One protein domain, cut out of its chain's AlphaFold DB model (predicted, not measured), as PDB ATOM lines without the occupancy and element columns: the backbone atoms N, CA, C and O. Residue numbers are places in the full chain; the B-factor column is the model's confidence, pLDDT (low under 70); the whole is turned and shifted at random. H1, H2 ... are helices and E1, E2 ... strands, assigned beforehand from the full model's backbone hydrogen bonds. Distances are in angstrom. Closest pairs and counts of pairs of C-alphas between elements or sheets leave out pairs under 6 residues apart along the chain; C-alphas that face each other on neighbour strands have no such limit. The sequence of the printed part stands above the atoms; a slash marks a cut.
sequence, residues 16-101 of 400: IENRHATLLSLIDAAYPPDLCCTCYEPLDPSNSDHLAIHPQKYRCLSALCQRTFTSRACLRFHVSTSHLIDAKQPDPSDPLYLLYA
ATOM      1  N   ILE A  16     145.682 101.239 145.856       92.69
ATOM      2  CA  ILE A  16     144.902 101.381 147.079       92.69
ATOM      3  C   ILE A  16     144.534  99.971 147.530       92.69
ATOM      4  O   ILE A  16     143.692  99.318 146.917       92.69
ATOM      5  N   GLU A  17     145.150  99.510 148.618       92.75
ATOM      6  CA  GLU A  17     144.780  98.237 149.233       92.75
ATOM      7  C   GLU A  17     143.384  98.364 149.857       92.75
ATOM      8  O   GLU A  17     143.174  99.109 150.816       92.75
ATOM      9  N   ASN A  18     142.415  97.637 149.304       92.12
ATOM     10  CA  ASN A  18     141.061  97.585 149.822       92.12
ATOM     11  C   ASN A  18     140.857  96.300 150.632       92.12
ATOM     12  O   ASN A  18     140.696  95.224 150.061       92.12
ATOM     13  N   ARG A  19     140.815  96.445 151.961       90.56
ATOM     14  CA  ARG A  19     140.484  95.366 152.912       90.56
ATOM     15  C   ARG A  19     138.986  95.235 153.195       90.56
ATOM     16  O   ARG A  19     138.573  94.368 153.958       90.56
ATOM     17  N   HIS A  20     138.164  96.102 152.608       89.94
ATOM     18  CA  HIS A  20     136.719  96.076 152.781       89.94
ATOM     19  C   HIS A  20     136.051  95.302 151.646       89.94
ATOM     20  O   HIS A  20     136.516  95.309 150.505       89.94
ATOM     21  N   ALA A  21     134.885  94.717 151.939       87.44
ATOM     22  CA  ALA A  21     134.104  93.957 150.963       87.44
ATOM     23  C   ALA A  21     133.778  94.757 149.685       87.44
ATOM     24  O   ALA A  21     133.673  94.190 148.600       87.44
ATOM     25  N   THR A  22     133.627  96.084 149.794       92.25
ATOM     26  CA  THR A  22     133.378  96.967 148.647       92.25
ATOM     27  C   THR A  22     134.153  98.279 148.761       92.25
ATOM     28  O   THR A  22     134.432  98.755 149.861       92.25
ATOM     29  N   LEU A  23     134.421  98.929 147.621       93.38
ATOM     30  CA  LEU A  23     134.988 100.285 147.589       93.38
ATOM     31  C   LEU A  23     134.120 101.298 148.356       93.38
ATOM     32  O   LEU A  23     134.640 102.253 148.923       93.38
ATOM     33  N   LEU A  24     132.795 101.115 148.366       93.81
ATOM     34  CA  LEU A  24     131.912 102.010 149.111       93.81
ATOM     35  C   LEU A  24     132.163 101.876 150.616       93.81
ATOM     36  O   LEU A  24     132.350 102.885 151.277       93.81
ATOM     37  N   SER A  25     132.288 100.645 151.113       92.19
ATOM     38  CA  SER A  25     132.619 100.365 152.513       92.19
ATOM     39  C   SER A  25     133.991 100.918 152.918       92.19
ATOM     40  O   SER A  25     134.127 101.433 154.020       92.19
ATOM     41  N   LEU A  26     134.984 100.889 152.018       94.38
ATOM     42  CA  LEU A  26     136.278 101.552 152.236       94.38
ATOM     43  C   LEU A  26     136.126 103.074 152.377       94.38
ATOM     44  O   LEU A  26     136.710 103.681 153.269       94.38
ATOM     45  N   ILE A  27     135.333 103.701 151.504       95.19
ATOM     46  CA  ILE A  27     135.067 105.146 151.570       95.19
ATOM     47  C   ILE A  27     134.268 105.497 152.831       95.19
ATOM     48  O   ILE A  27     134.523 106.536 153.430       95.19
ATOM     49  N   ASP A  28     133.332 104.646 153.246       93.88
ATOM     50  CA  ASP A  28     132.545 104.798 154.473       93.88
ATOM     51  C   ASP A  28     133.400 104.678 155.730       93.88
ATOM     52  O   ASP A  28     133.250 105.497 156.632       93.88
ATOM     53  N   ALA A  29     134.363 103.761 155.748       92.62
ATOM     54  CA  ALA A  29     135.319 103.655 156.842       92.62
ATOM     55  C   ALA A  29     136.283 104.851 156.902       92.62
ATOM     56  O   ALA A  29     136.573 105.356 157.982       92.62
ATOM     57  N   ALA A  30     136.771 105.326 155.751       94.06
ATOM     58  CA  ALA A  30     137.690 106.463 155.691       94.06
ATOM     59  C   ALA A  30     137.001 107.814 155.953       94.06
ATOM     60  O   ALA A  30     137.618 108.740 156.479       94.06
ATOM     61  N   TYR A  31     135.730 107.932 155.571       94.56
ATOM     62  CA  TYR A  31     134.915 109.131 155.732       94.56
ATOM     63  C   TYR A  31     133.542 108.757 156.299       94.56
ATOM     64  O   TYR A  31     132.578 108.641 155.531       94.56
ATOM     65  N   PRO A  32     133.414 108.571 157.620       92.44
ATOM     66  CA  PRO A  32     132.134 108.251 158.237       92.44
ATOM     67  C   PRO A  32     131.083 109.340 157.948       92.44
ATOM     68  O   PRO A  32     131.420 110.525 157.914       92.44
ATOM     69  N   PRO A  33     129.826 108.975 157.633       89.56
ATOM     70  CA  PRO A  33     128.786 109.940 157.258       89.56
ATOM     71  C   PRO A  33     128.366 110.860 158.412       89.56
ATOM     72  O   PRO A  33     127.811 111.928 158.175       89.56
ATOM     73  N   ASP A  34     128.631 110.428 159.634       91.88
ATOM     74  CA  ASP A  34     128.348 111.072 160.905       91.88
ATOM     75  C   ASP A  34     129.501 111.944 161.409       91.88
ATOM     76  O   ASP A  34     129.332 112.602 162.425       91.88
ATOM     77  N   LEU A  35     130.643 112.006 160.712       92.75
ATOM     78  CA  LEU A  35     131.795 112.820 161.112       92.75
ATOM     79  C   LEU A  35     132.192 113.825 160.027       92.75
ATOM     80  O   LEU A  35     132.211 113.538 158.827       92.75
ATOM     81  N   CYS A  36     132.584 115.026 160.445       91.44
ATOM     82  CA  CYS A  36     133.124 116.023 159.536       91.44
ATOM     83  C   CYS A  36     134.549 115.653 159.104       91.44
ATOM     84  O   CYS A  36     135.455 115.560 159.922       91.44
ATOM     85  N   CYS A  37     134.810 115.542 157.798       89.00
ATOM     86  CA  CYS A  37     136.135 115.153 157.291       89.00
ATOM     87  C   CYS A  37     137.251 116.188 157.549       89.00
ATOM     88  O   CYS A  37     138.414 115.913 157.258       89.00
ATOM     89  N   THR A  38     136.906 117.400 158.004       87.94
ATOM     90  CA  THR A  38     137.879 118.480 158.242       87.94
ATOM     91  C   THR A  38     138.304 118.557 159.705       87.94
ATOM     92  O   THR A  38     139.487 118.742 159.974       87.94
ATOM     93  N   CYS A  39     137.359 118.423 160.636       92.38
ATOM     94  CA  CYS A  39     137.607 118.565 162.074       92.38
ATOM     95  C   CYS A  39     137.294 117.305 162.892       92.38
ATOM     96  O   CYS A  39     137.580 117.296 164.080       92.38
ATOM     97  N   TYR A  40     136.757 116.251 162.270       90.25
ATOM     98  CA  TYR A  40     136.364 114.981 162.897       90.25
ATOM     99  C   TYR A  40     135.279 115.089 163.978       90.25
ATOM    100  O   TYR A  40     135.018 114.115 164.675       90.25
ATOM    101  N   GLU A  41     134.606 116.235 164.078       93.56
ATOM    102  CA  GLU A  41     133.459 116.406 164.970       93.56
ATOM    103  C   GLU A  41     132.205 115.709 164.415       93.56
ATOM    104  O   GLU A  41     132.017 115.682 163.187       93.56
ATOM    105  N   PRO A  42     131.326 115.183 165.289       93.19
ATOM    106  CA  PRO A  42     130.040 114.634 164.890       93.19
ATOM    107  C   PRO A  42     129.185 115.648 164.127       93.19
ATOM    108  O   PRO A  42     128.963 116.778 164.566       93.19
ATOM    109  N   LEU A  43     128.680 115.230 162.971       90.81
ATOM    110  CA  LEU A  43     127.724 115.981 162.177       90.81
ATOM    111  C   LEU A  43     126.337 115.793 162.780       90.81
ATOM    112  O   LEU A  43     125.616 114.853 162.447       90.81
ATOM    113  N   ASP A  44     125.960 116.710 163.665       90.56
ATOM    114  CA  ASP A  44     124.576 116.814 164.105       90.56
ATOM    115  C   ASP A  44     123.720 117.331 162.928       90.56
ATOM    116  O   ASP A  44     123.986 118.426 162.418       90.56
ATOM    117  N   PRO A  45     122.695 116.588 162.468       83.56
ATOM    118  CA  PRO A  45     121.820 117.029 161.382       83.56
ATOM    119  C   PRO A  45     121.084 118.342 161.691       83.56
ATOM    120  O   PRO A  45     120.603 118.995 160.766       83.56
ATOM    121  N   SER A  46     120.997 118.743 162.963       88.56
ATOM    122  CA  SER A  46     120.436 120.034 163.368       88.56
ATOM    123  C   SER A  46     121.400 121.215 163.177       88.56
ATOM    124  O   SER A  46     120.952 122.359 163.103       88.56
ATOM    125  N   ASN A  47     122.708 120.967 163.032       83.50
ATOM    126  CA  ASN A  47     123.739 122.000 162.945       83.50
ATOM    127  C   ASN A  47     124.144 122.282 161.487       83.50
ATOM    128  O   ASN A  47     125.239 121.938 161.028       83.50
ATOM    129  N   SER A  48     123.249 122.934 160.740       80.44
ATOM    130  CA  SER A  48     123.497 123.338 159.346       80.44
ATOM    131  C   SER A  48     124.696 124.277 159.183       80.44
ATOM    132  O   SER A  48     125.318 124.306 158.117       80.44
ATOM    133  N   ASP A  49     125.043 125.019 160.233       91.44
ATOM    134  CA  ASP A  49     126.101 126.030 160.208       91.44
ATOM    135  C   ASP A  49     127.490 125.391 160.131       91.44
ATOM    136  O   ASP A  49     128.398 125.928 159.489       91.44
ATOM    137  N   HIS A  50     127.645 124.184 160.682       87.56
ATOM    138  CA  HIS A  50     128.897 123.438 160.605       87.56
ATOM    139  C   HIS A  50     129.312 123.148 159.153       87.56
ATOM    140  O   HIS A  50     130.481 123.297 158.796       87.56
ATOM    141  N   LEU A  51     128.357 122.797 158.282       82.25
ATOM    142  CA  LEU A  51     128.614 122.540 156.859       82.25
ATOM    143  C   LEU A  51     128.928 123.818 156.065       82.25
ATOM    144  O   LEU A  51     129.584 123.744 155.024       82.25
ATOM    145  N   ALA A  52     128.483 124.983 156.545       86.88
ATOM    146  CA  ALA A  52     128.816 126.272 155.943       86.88
ATOM    147  C   ALA A  52     130.270 126.678 156.245       86.88
ATOM    148  O   ALA A  52     130.960 127.194 155.365       86.88
ATOM    149  N   ILE A  53     130.746 126.398 157.463       91.69
ATOM    150  CA  ILE A  53     132.129 126.663 157.894       91.69
ATOM    151  C   ILE A  53     133.090 125.617 157.306       91.69
ATOM    152  O   ILE A  53     134.185 125.951 156.847       91.69
ATOM    153  N   HIS A  54     132.663 124.354 157.268       86.69
ATOM    154  CA  HIS A  54     133.422 123.226 156.741       86.69
ATOM    155  C   HIS A  54     132.723 122.636 155.512       86.69
ATOM    156  O   HIS A  54     132.036 121.616 155.621       86.69
ATOM    157  N   PRO A  55     132.913 123.220 154.313       81.94
ATOM    158  CA  PRO A  55     132.411 122.600 153.097       81.94
ATOM    159  C   PRO A  55     133.048 121.215 152.974       81.94
ATOM    160  O   PRO A  55     134.270 121.110 152.840       81.94
ATOM    161  N   GLN A  56     132.232 120.157 153.047       74.75
ATOM    162  CA  GLN A  56     132.718 118.779 153.010       74.75
ATOM    163  C   GLN A  56     133.534 118.547 151.737       74.75
ATOM    164  O   GLN A  56     133.009 118.483 150.621       74.75
ATOM    165  N   LYS A  57     134.848 118.433 151.920       88.25
ATOM    166  CA  LYS A  57     135.799 118.106 150.867       88.25
ATOM    167  C   LYS A  57     136.414 116.757 151.190       88.25
ATOM    168  O   LYS A  57     137.229 116.630 152.096       88.25
ATOM    169  N   TYR A  58     136.029 115.762 150.410       94.25
ATOM    170  CA  TYR A  58     136.592 114.425 150.457       94.25
ATOM    171  C   TYR A  58     137.947 114.445 149.753       94.25
ATOM    172  O   TYR A  58     138.033 114.894 148.608       94.25
ATOM    173  N   ARG A  59     139.011 113.991 150.416       94.81
ATOM    174  CA  ARG A  59     140.319 113.822 149.770       94.81
ATOM    175  C   ARG A  59     140.380 112.442 149.118       94.81
ATOM    176  O   ARG A  59     139.656 111.529 149.501       94.81
ATOM    177  N   CYS A  60     141.191 112.299 148.076       96.00
ATOM    178  CA  CYS A  60     141.449 110.974 147.528       96.00
ATOM    179  C   CYS A  60     142.162 110.093 148.569       96.00
ATOM    180  O   CYS A  60     142.993 110.590 149.324       96.00
ATOM    181  N   LEU A  61     141.852 108.792 148.585       94.88
ATOM    182  CA  LEU A  61     142.443 107.824 149.519       94.88
ATOM    183  C   LEU A  61     143.917 107.505 149.207       94.88
ATOM    184  O   LEU A  61     144.660 107.092 150.087       94.88
ATOM    185  N   SER A  62     144.350 107.701 147.957       93.19
ATOM    186  CA  SER A  62     145.755 107.535 147.563       93.19
ATOM    187  C   SER A  62     146.614 108.683 148.101       93.19
ATOM    188  O   SER A  62     146.337 109.849 147.814       93.19
ATOM    189  N   ALA A  63     147.704 108.353 148.801       88.88
ATOM    190  CA  ALA A  63     148.641 109.321 149.379       88.88
ATOM    191  C   ALA A  63     149.313 110.230 148.332       88.88
ATOM    192  O   ALA A  63     149.678 111.367 148.632       88.88
ATOM    193  N   LEU A  64     149.449 109.755 147.090       88.56
ATOM    194  CA  LEU A  64     150.010 110.538 145.988       88.56
ATOM    195  C   LEU A  64     148.972 111.422 145.286       88.56
ATOM    196  O   LEU A  64     149.324 112.266 144.460       88.56
ATOM    197  N   CYS A  65     147.686 111.250 145.590       92.44
ATOM    198  CA  CYS A  65     146.614 111.967 144.925       92.44
ATOM    199  C   CYS A  65     146.074 113.109 145.788       92.44
ATOM    200  O   CYS A  65     145.276 112.917 146.698       92.44
ATOM    201  N   GLN A  66     146.428 114.340 145.429       92.81
ATOM    202  CA  GLN A  66     145.990 115.542 146.151       92.81
ATOM    203  C   GLN A  66     144.609 116.064 145.711       92.81
ATOM    204  O   GLN A  66     144.222 117.186 146.041       92.81
ATOM    205  N   ARG A  67     143.848 115.286 144.927       92.88
ATOM    206  CA  ARG A  67     142.528 115.720 144.452       92.88
ATOM    207  C   ARG A  67     141.516 115.732 145.595       92.88
ATOM    208  O   ARG A  67     141.518 114.858 146.459       92.88
ATOM    209  N   THR A  68     140.627 116.721 145.555       94.19
ATOM    210  CA  THR A  68     139.520 116.870 146.504       94.19
ATOM    211  C   THR A  68     138.182 116.881 145.775       94.19
ATOM    212  O   THR A  68     138.096 117.301 144.619       94.19
ATOM    213  N   PHE A  69     137.138 116.397 146.441       94.31
ATOM    214  CA  PHE A  69     135.809 116.196 145.874       94.31
ATOM    215  C   PHE A  69     134.745 116.759 146.802       94.31
ATOM    216  O   PHE A  69     134.862 116.669 148.016       94.31
ATOM    217  N   THR A  70     133.680 117.308 146.228       91.56
ATOM    218  CA  THR A  70     132.551 117.881 146.980       91.56
ATOM    219  C   THR A  70     131.491 116.850 147.361       91.56
ATOM    220  O   THR A  70     130.557 117.167 148.087       91.56
ATOM    221  N   SER A  71     131.590 115.618 146.856       92.75
ATOM    222  CA  SER A  71     130.648 114.542 147.170       92.75
ATOM    223  C   SER A  71     131.333 113.178 147.204       92.75
ATOM    224  O   SER A  71     132.281 112.924 146.449       92.75
ATOM    225  N   ARG A  72     130.793 112.267 148.026       93.06
ATOM    226  CA  ARG A  72     131.227 110.858 148.097       93.06
ATOM    227  C   ARG A  72     131.145 110.163 146.742       93.06
ATOM    228  O   ARG A  72     132.030 109.393 146.392       93.06
ATOM    229  N   ALA A  73     130.106 110.451 145.956       93.38
ATOM    230  CA  ALA A  73     129.925 109.862 144.631       93.38
ATOM    231  C   ALA A  73     131.060 110.256 143.669       93.38
ATOM    232  O   ALA A  73     131.564 109.407 142.933       93.38
ATOM    233  N   CYS A  74     131.500 111.518 143.710       93.12
ATOM    234  CA  CYS A  74     132.638 111.987 142.922       93.12
ATOM    235  C   CYS A  74     133.955 111.352 143.386       93.12
ATOM    236  O   CYS A  74     134.740 110.929 142.538       93.12
ATOM    237  N   LEU A  75     134.168 111.236 144.705       95.94
ATOM    238  CA  LEU A  75     135.323 110.524 145.258       95.94
ATOM    239  C   LEU A  75     135.333 109.063 144.791       95.94
ATOM    240  O   LEU A  75     136.325 108.614 144.228       95.94
ATOM    241  N   ARG A  76     134.220 108.338 144.964       96.12
ATOM    242  CA  ARG A  76     134.082 106.937 144.544       96.12
ATOM    243  C   ARG A  76     134.406 106.762 143.070       96.12
ATOM    244  O   ARG A  76     135.208 105.903 142.725       96.12
ATOM    245  N   PHE A  77     133.809 107.593 142.216       96.12
ATOM    246  CA  PHE A  77     134.059 107.553 140.780       96.12
ATOM    247  C   PHE A  77     135.542 107.785 140.463       96.12
ATOM    248  O   PHE A  77     136.127 107.030 139.690       96.12
ATOM    249  N   HIS A  78     136.171 108.785 141.083       96.00
ATOM    250  CA  HIS A  78     137.595 109.041 140.894       96.00
ATOM    251  C   HIS A  78     138.465 107.866 141.343       96.00
ATOM    252  O   HIS A  78     139.307 107.420 140.567       96.00
ATOM    253  N   VAL A  79     138.235 107.338 142.548       95.56
ATOM    254  CA  VAL A  79     138.999 106.207 143.087       95.56
ATOM    255  C   VAL A  79     138.885 104.990 142.173       95.56
ATOM    256  O   VAL A  79     139.906 104.443 141.785       95.56
ATOM    257  N   SER A  80     137.674 104.661 141.710       94.69
ATOM    258  CA  SER A  80     137.447 103.526 140.803       94.69
ATOM    259  C   SER A  80     138.041 103.672 139.400       94.69
ATOM    260  O   SER A  80     138.152 102.681 138.696       94.69
ATOM    261  N   THR A  81     138.356 104.893 138.954       93.56
ATOM    262  CA  THR A  81     138.777 105.144 137.559       93.56
ATOM    263  C   THR A  81     140.222 105.589 137.422       93.56
ATOM    264  O   THR A  81     140.762 105.558 136.322       93.56
ATOM    265  N   SER A  82     140.823 106.096 138.498       93.88
ATOM    266  CA  SER A  82     142.147 106.725 138.465       93.88
ATOM    267  C   SER A  82     143.193 105.977 139.284       93.88
ATOM    268  O   SER A  82     144.372 106.280 139.136       93.88
ATOM    269  N   HIS A  83     142.776 105.041 140.139       93.31
ATOM    270  CA  HIS A  83     143.666 104.257 140.992       93.31
ATOM    271  C   HIS A  83     143.381 102.775 140.793       93.31
ATOM    272  O   HIS A  83     142.236 102.384 140.564       93.31
ATOM    273  N   LEU A  84     144.429 101.960 140.879       93.12
ATOM    274  CA  LEU A  84     144.269 100.514 140.974       93.12
ATOM    275  C   LEU A  84     143.838 100.192 142.403       93.12
ATOM    276  O   LEU A  84     144.330 100.804 143.352       93.12
ATOM    277  N   ILE A  85     142.864  99.299 142.535       93.56
ATOM    278  CA  ILE A  85     142.317  98.899 143.827       93.56
ATOM    279  C   ILE A  85     142.567  97.407 143.979       93.56
ATOM    280  O   ILE A  85     141.843  96.593 143.404       93.56
ATOM    281  N   ASP A  86     143.569  97.053 144.773       92.69
ATOM    282  CA  ASP A  86     143.813  95.667 145.150       92.69
ATOM    283  C   ASP A  86     142.801  95.249 146.213       92.69
ATOM    284  O   ASP A  86     142.916  95.596 147.391       92.69
ATOM    285  N   ALA A  87     141.793  94.487 145.795       90.00
ATOM    286  CA  ALA A  87     140.879  93.824 146.713       90.00
ATOM    287  C   ALA A  87     141.593  92.626 147.355       90.00
ATOM    288  O   ALA A  87     141.588  91.520 146.812       90.00
ATOM    289  N   LYS A  88     142.214  92.838 148.518       88.31
ATOM    290  CA  LYS A  88     142.660  91.723 149.356       88.31
ATOM    291  C   LYS A  88     141.458  91.239 150.146       88.31
ATOM    292  O   LYS A  88     140.842  92.020 150.870       88.31
ATOM    293  N   GLN A  89     141.122  89.957 150.008       81.88
ATOM    294  CA  GLN A  89     140.170  89.364 150.936       81.88
ATOM    295  C   GLN A  89     140.721  89.540 152.355       81.88
ATOM    296  O   GLN A  89     141.881  89.189 152.585       81.88
ATOM    297  N   PRO A  90     139.940  90.132 153.272       78.69
ATOM    298  CA  PRO A  90     140.394  90.308 154.636       78.69
ATOM    299  C   PRO A  90     140.633  88.924 155.242       78.69
ATOM    300  O   PRO A  90     139.828  88.009 155.059       78.69
ATOM    301  N   ASP A  91     141.771  88.765 155.909       83.88
ATOM    302  CA  ASP A  91     142.112  87.526 156.596       83.88
ATOM    303  C   ASP A  91     141.063  87.280 157.695       83.88
ATOM    304  O   ASP A  91     140.844  88.175 158.515       83.88
ATOM    305  N   PRO A  92     140.394  86.112 157.739       85.00
ATOM    306  CA  PRO A  92     139.435  85.788 158.794       85.00
ATOM    307  C   PRO A  92     140.023  85.873 160.208       85.00
ATOM    308  O   PRO A  92     139.272  85.970 161.176       85.00
ATOM    309  N   SER A  93     141.352  85.800 160.335       87.81
ATOM    310  CA  SER A  93     142.065  85.949 161.602       87.81
ATOM    311  C   SER A  93     142.324  87.405 162.012       87.81
ATOM    312  O   SER A  93     142.720  87.644 163.153       87.81
ATOM    313  N   ASP A  94     142.073  88.384 161.134       83.50
ATOM    314  CA  ASP A  94     142.174  89.802 161.477       83.50
ATOM    315  C   ASP A  94     141.060  90.159 162.485       83.50
ATOM    316  O   ASP A  94     139.878  89.986 162.177       83.50
ATOM    317  N   PRO A  95     141.371  90.676 163.690       81.56
ATOM    318  CA  PRO A  95     140.351  91.078 164.661       81.56
ATOM    319  C   PRO A  95     139.398  92.158 164.123       81.56
ATOM    320  O   PRO A  95     138.287  92.312 164.631       81.56
ATOM    321  N   LEU A  96     139.801  92.889 163.079       76.81
ATOM    322  CA  LEU A  96     138.972  93.879 162.396       76.81
ATOM    323  C   LEU A  96     138.111  93.277 161.275       76.81
ATOM    324  O   LEU A  96     137.239  93.972 160.752       76.81
ATOM    325  N   TYR A  97     138.271  91.989 160.946       78.75
ATOM    326  CA  TYR A  97     137.446  91.278 159.962       78.75
ATOM    327  C   TYR A  97     135.951  91.458 160.244       78.75
ATOM    328  O   TYR A  97     135.177  91.705 159.323       78.75
ATOM    329  N   LEU A  98     135.545  91.432 161.519       77.88
ATOM    330  CA  LEU A  98     134.150  91.633 161.927       77.88
ATOM    331  C   LEU A  98     133.624  93.054 161.661       77.88
ATOM    332  O   LEU A  98     132.425  93.219 161.458       77.88
ATOM    333  N   LEU A  99     134.492  94.073 161.626       71.38
ATOM    334  CA  LEU A  99     134.109  95.433 161.223       71.38
ATOM    335  C   LEU A  99     134.023  95.585 159.697       71.38
ATOM    336  O   LEU A  99     133.243  96.398 159.203       71.38
ATOM    337  N   TYR A 100     134.826  94.829 158.945       69.75
ATOM    338  CA  TYR A 100     134.902  94.927 157.483       69.75
ATOM    339  C   TYR A 100     133.904  94.033 156.751       69.75
ATOM    340  O   TYR A 100     133.440  94.388 155.663       69.75
ATOM    341  N   ALA A 101     133.567  92.891 157.344       65.38
ATOM    342  CA  ALA A 101     132.512  91.998 156.910       65.38
ATOM    343  C   ALA A 101     131.164  92.579 157.353       65.38
ATOM    344  O   ALA A 101     130.486  92.045 158.229       65.38
TER     345      ALA A 101
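AT A GLANCE: This is residues 16 to 101 of the 400 residues of an uncharacterized protein of Hesseltinella vesiculosa (UniProt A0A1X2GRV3). Two helices, H1 and H3, pack on each other at a steep tilt, with a small ribbon of two parallel strands, E1 and E2, at one end of the domain. Long loops run from H1 out to H2 at the far end and back to H3, while the last short helix, H4, lies near the start of H1. The printed part has 86 residues, with four named helices and two named strands in the order E1, H1, H2, H3, E2, H4; the sheet is E1 beside E2. The class is mostly helix, though just 36 of the 86 residues are in named elements. The whole is only just compact, close to loose, with a radius of gyration of the C-alphas of 14.3 A and spans of 42 by 28 by 18 A.

IN THESE COORDINATES: E1 is residues 16 to 18 and begins at C-alpha 16 (144.902, 101.381, 147.079). H1 is residues 23 to 30, 10.5 A long from first to last C-alpha. H2 is residues 48 to 53, 9.4 A long, and begins at C-alpha 48 (123.497, 123.338, 159.346). H3, the longest helix, is residues 72 to 82, 15.1 A long. E2 is residues 84 to 87, 9.4 A long. H4 is residues 97 to 100 and ends at C-alpha 100 (134.902, 94.927, 157.483).

HOW THE PARTS SIT: E1 and E2 are parallel neighbours, with 23 degrees between their directions. N 18 and O 86, 2.8 A apart, and N 16 and O 84, 2.9 A apart, are within hydrogen-bond range. The two strands with H1, H2 and H3 between them form a strand-helix-strand unit, two parallel neighbour strands joined through helices. The closest C-alphas of E1 and H1 are those of Asn 18 and Leu 26, 6.7 A apart. H1 and H3 touch, with the C-alphas of Leu 24 and Arg 76 closest at 7.1 A; they run opposite ways at a steep tilt of 62 degrees. H1 and H4 are close but not clearly touching, the C-alphas of Ser 25 and Tyr 100 being closest at 7.7 A. H2 touches no helix and is apart from both strands. Outside the named strands, residues 58 to 59 pair with residues 68 to 69, antiparallel. Every O i to N i+4 pair is within hydrogen-bond range in H1 and H3, and 1 of 2 is in H2; H4 is too short for such a pair.

THE WHOLE: The two C-alphas farthest apart are those of Asp 49 and Ser 93, 43.2 A. The printed part has no cut. The links H1 to H2, of 17 residues, and H2 to H3, of 18, are long. The mean pLDDT of the printed part is 89.4, and residues 100 to 101 are under 70.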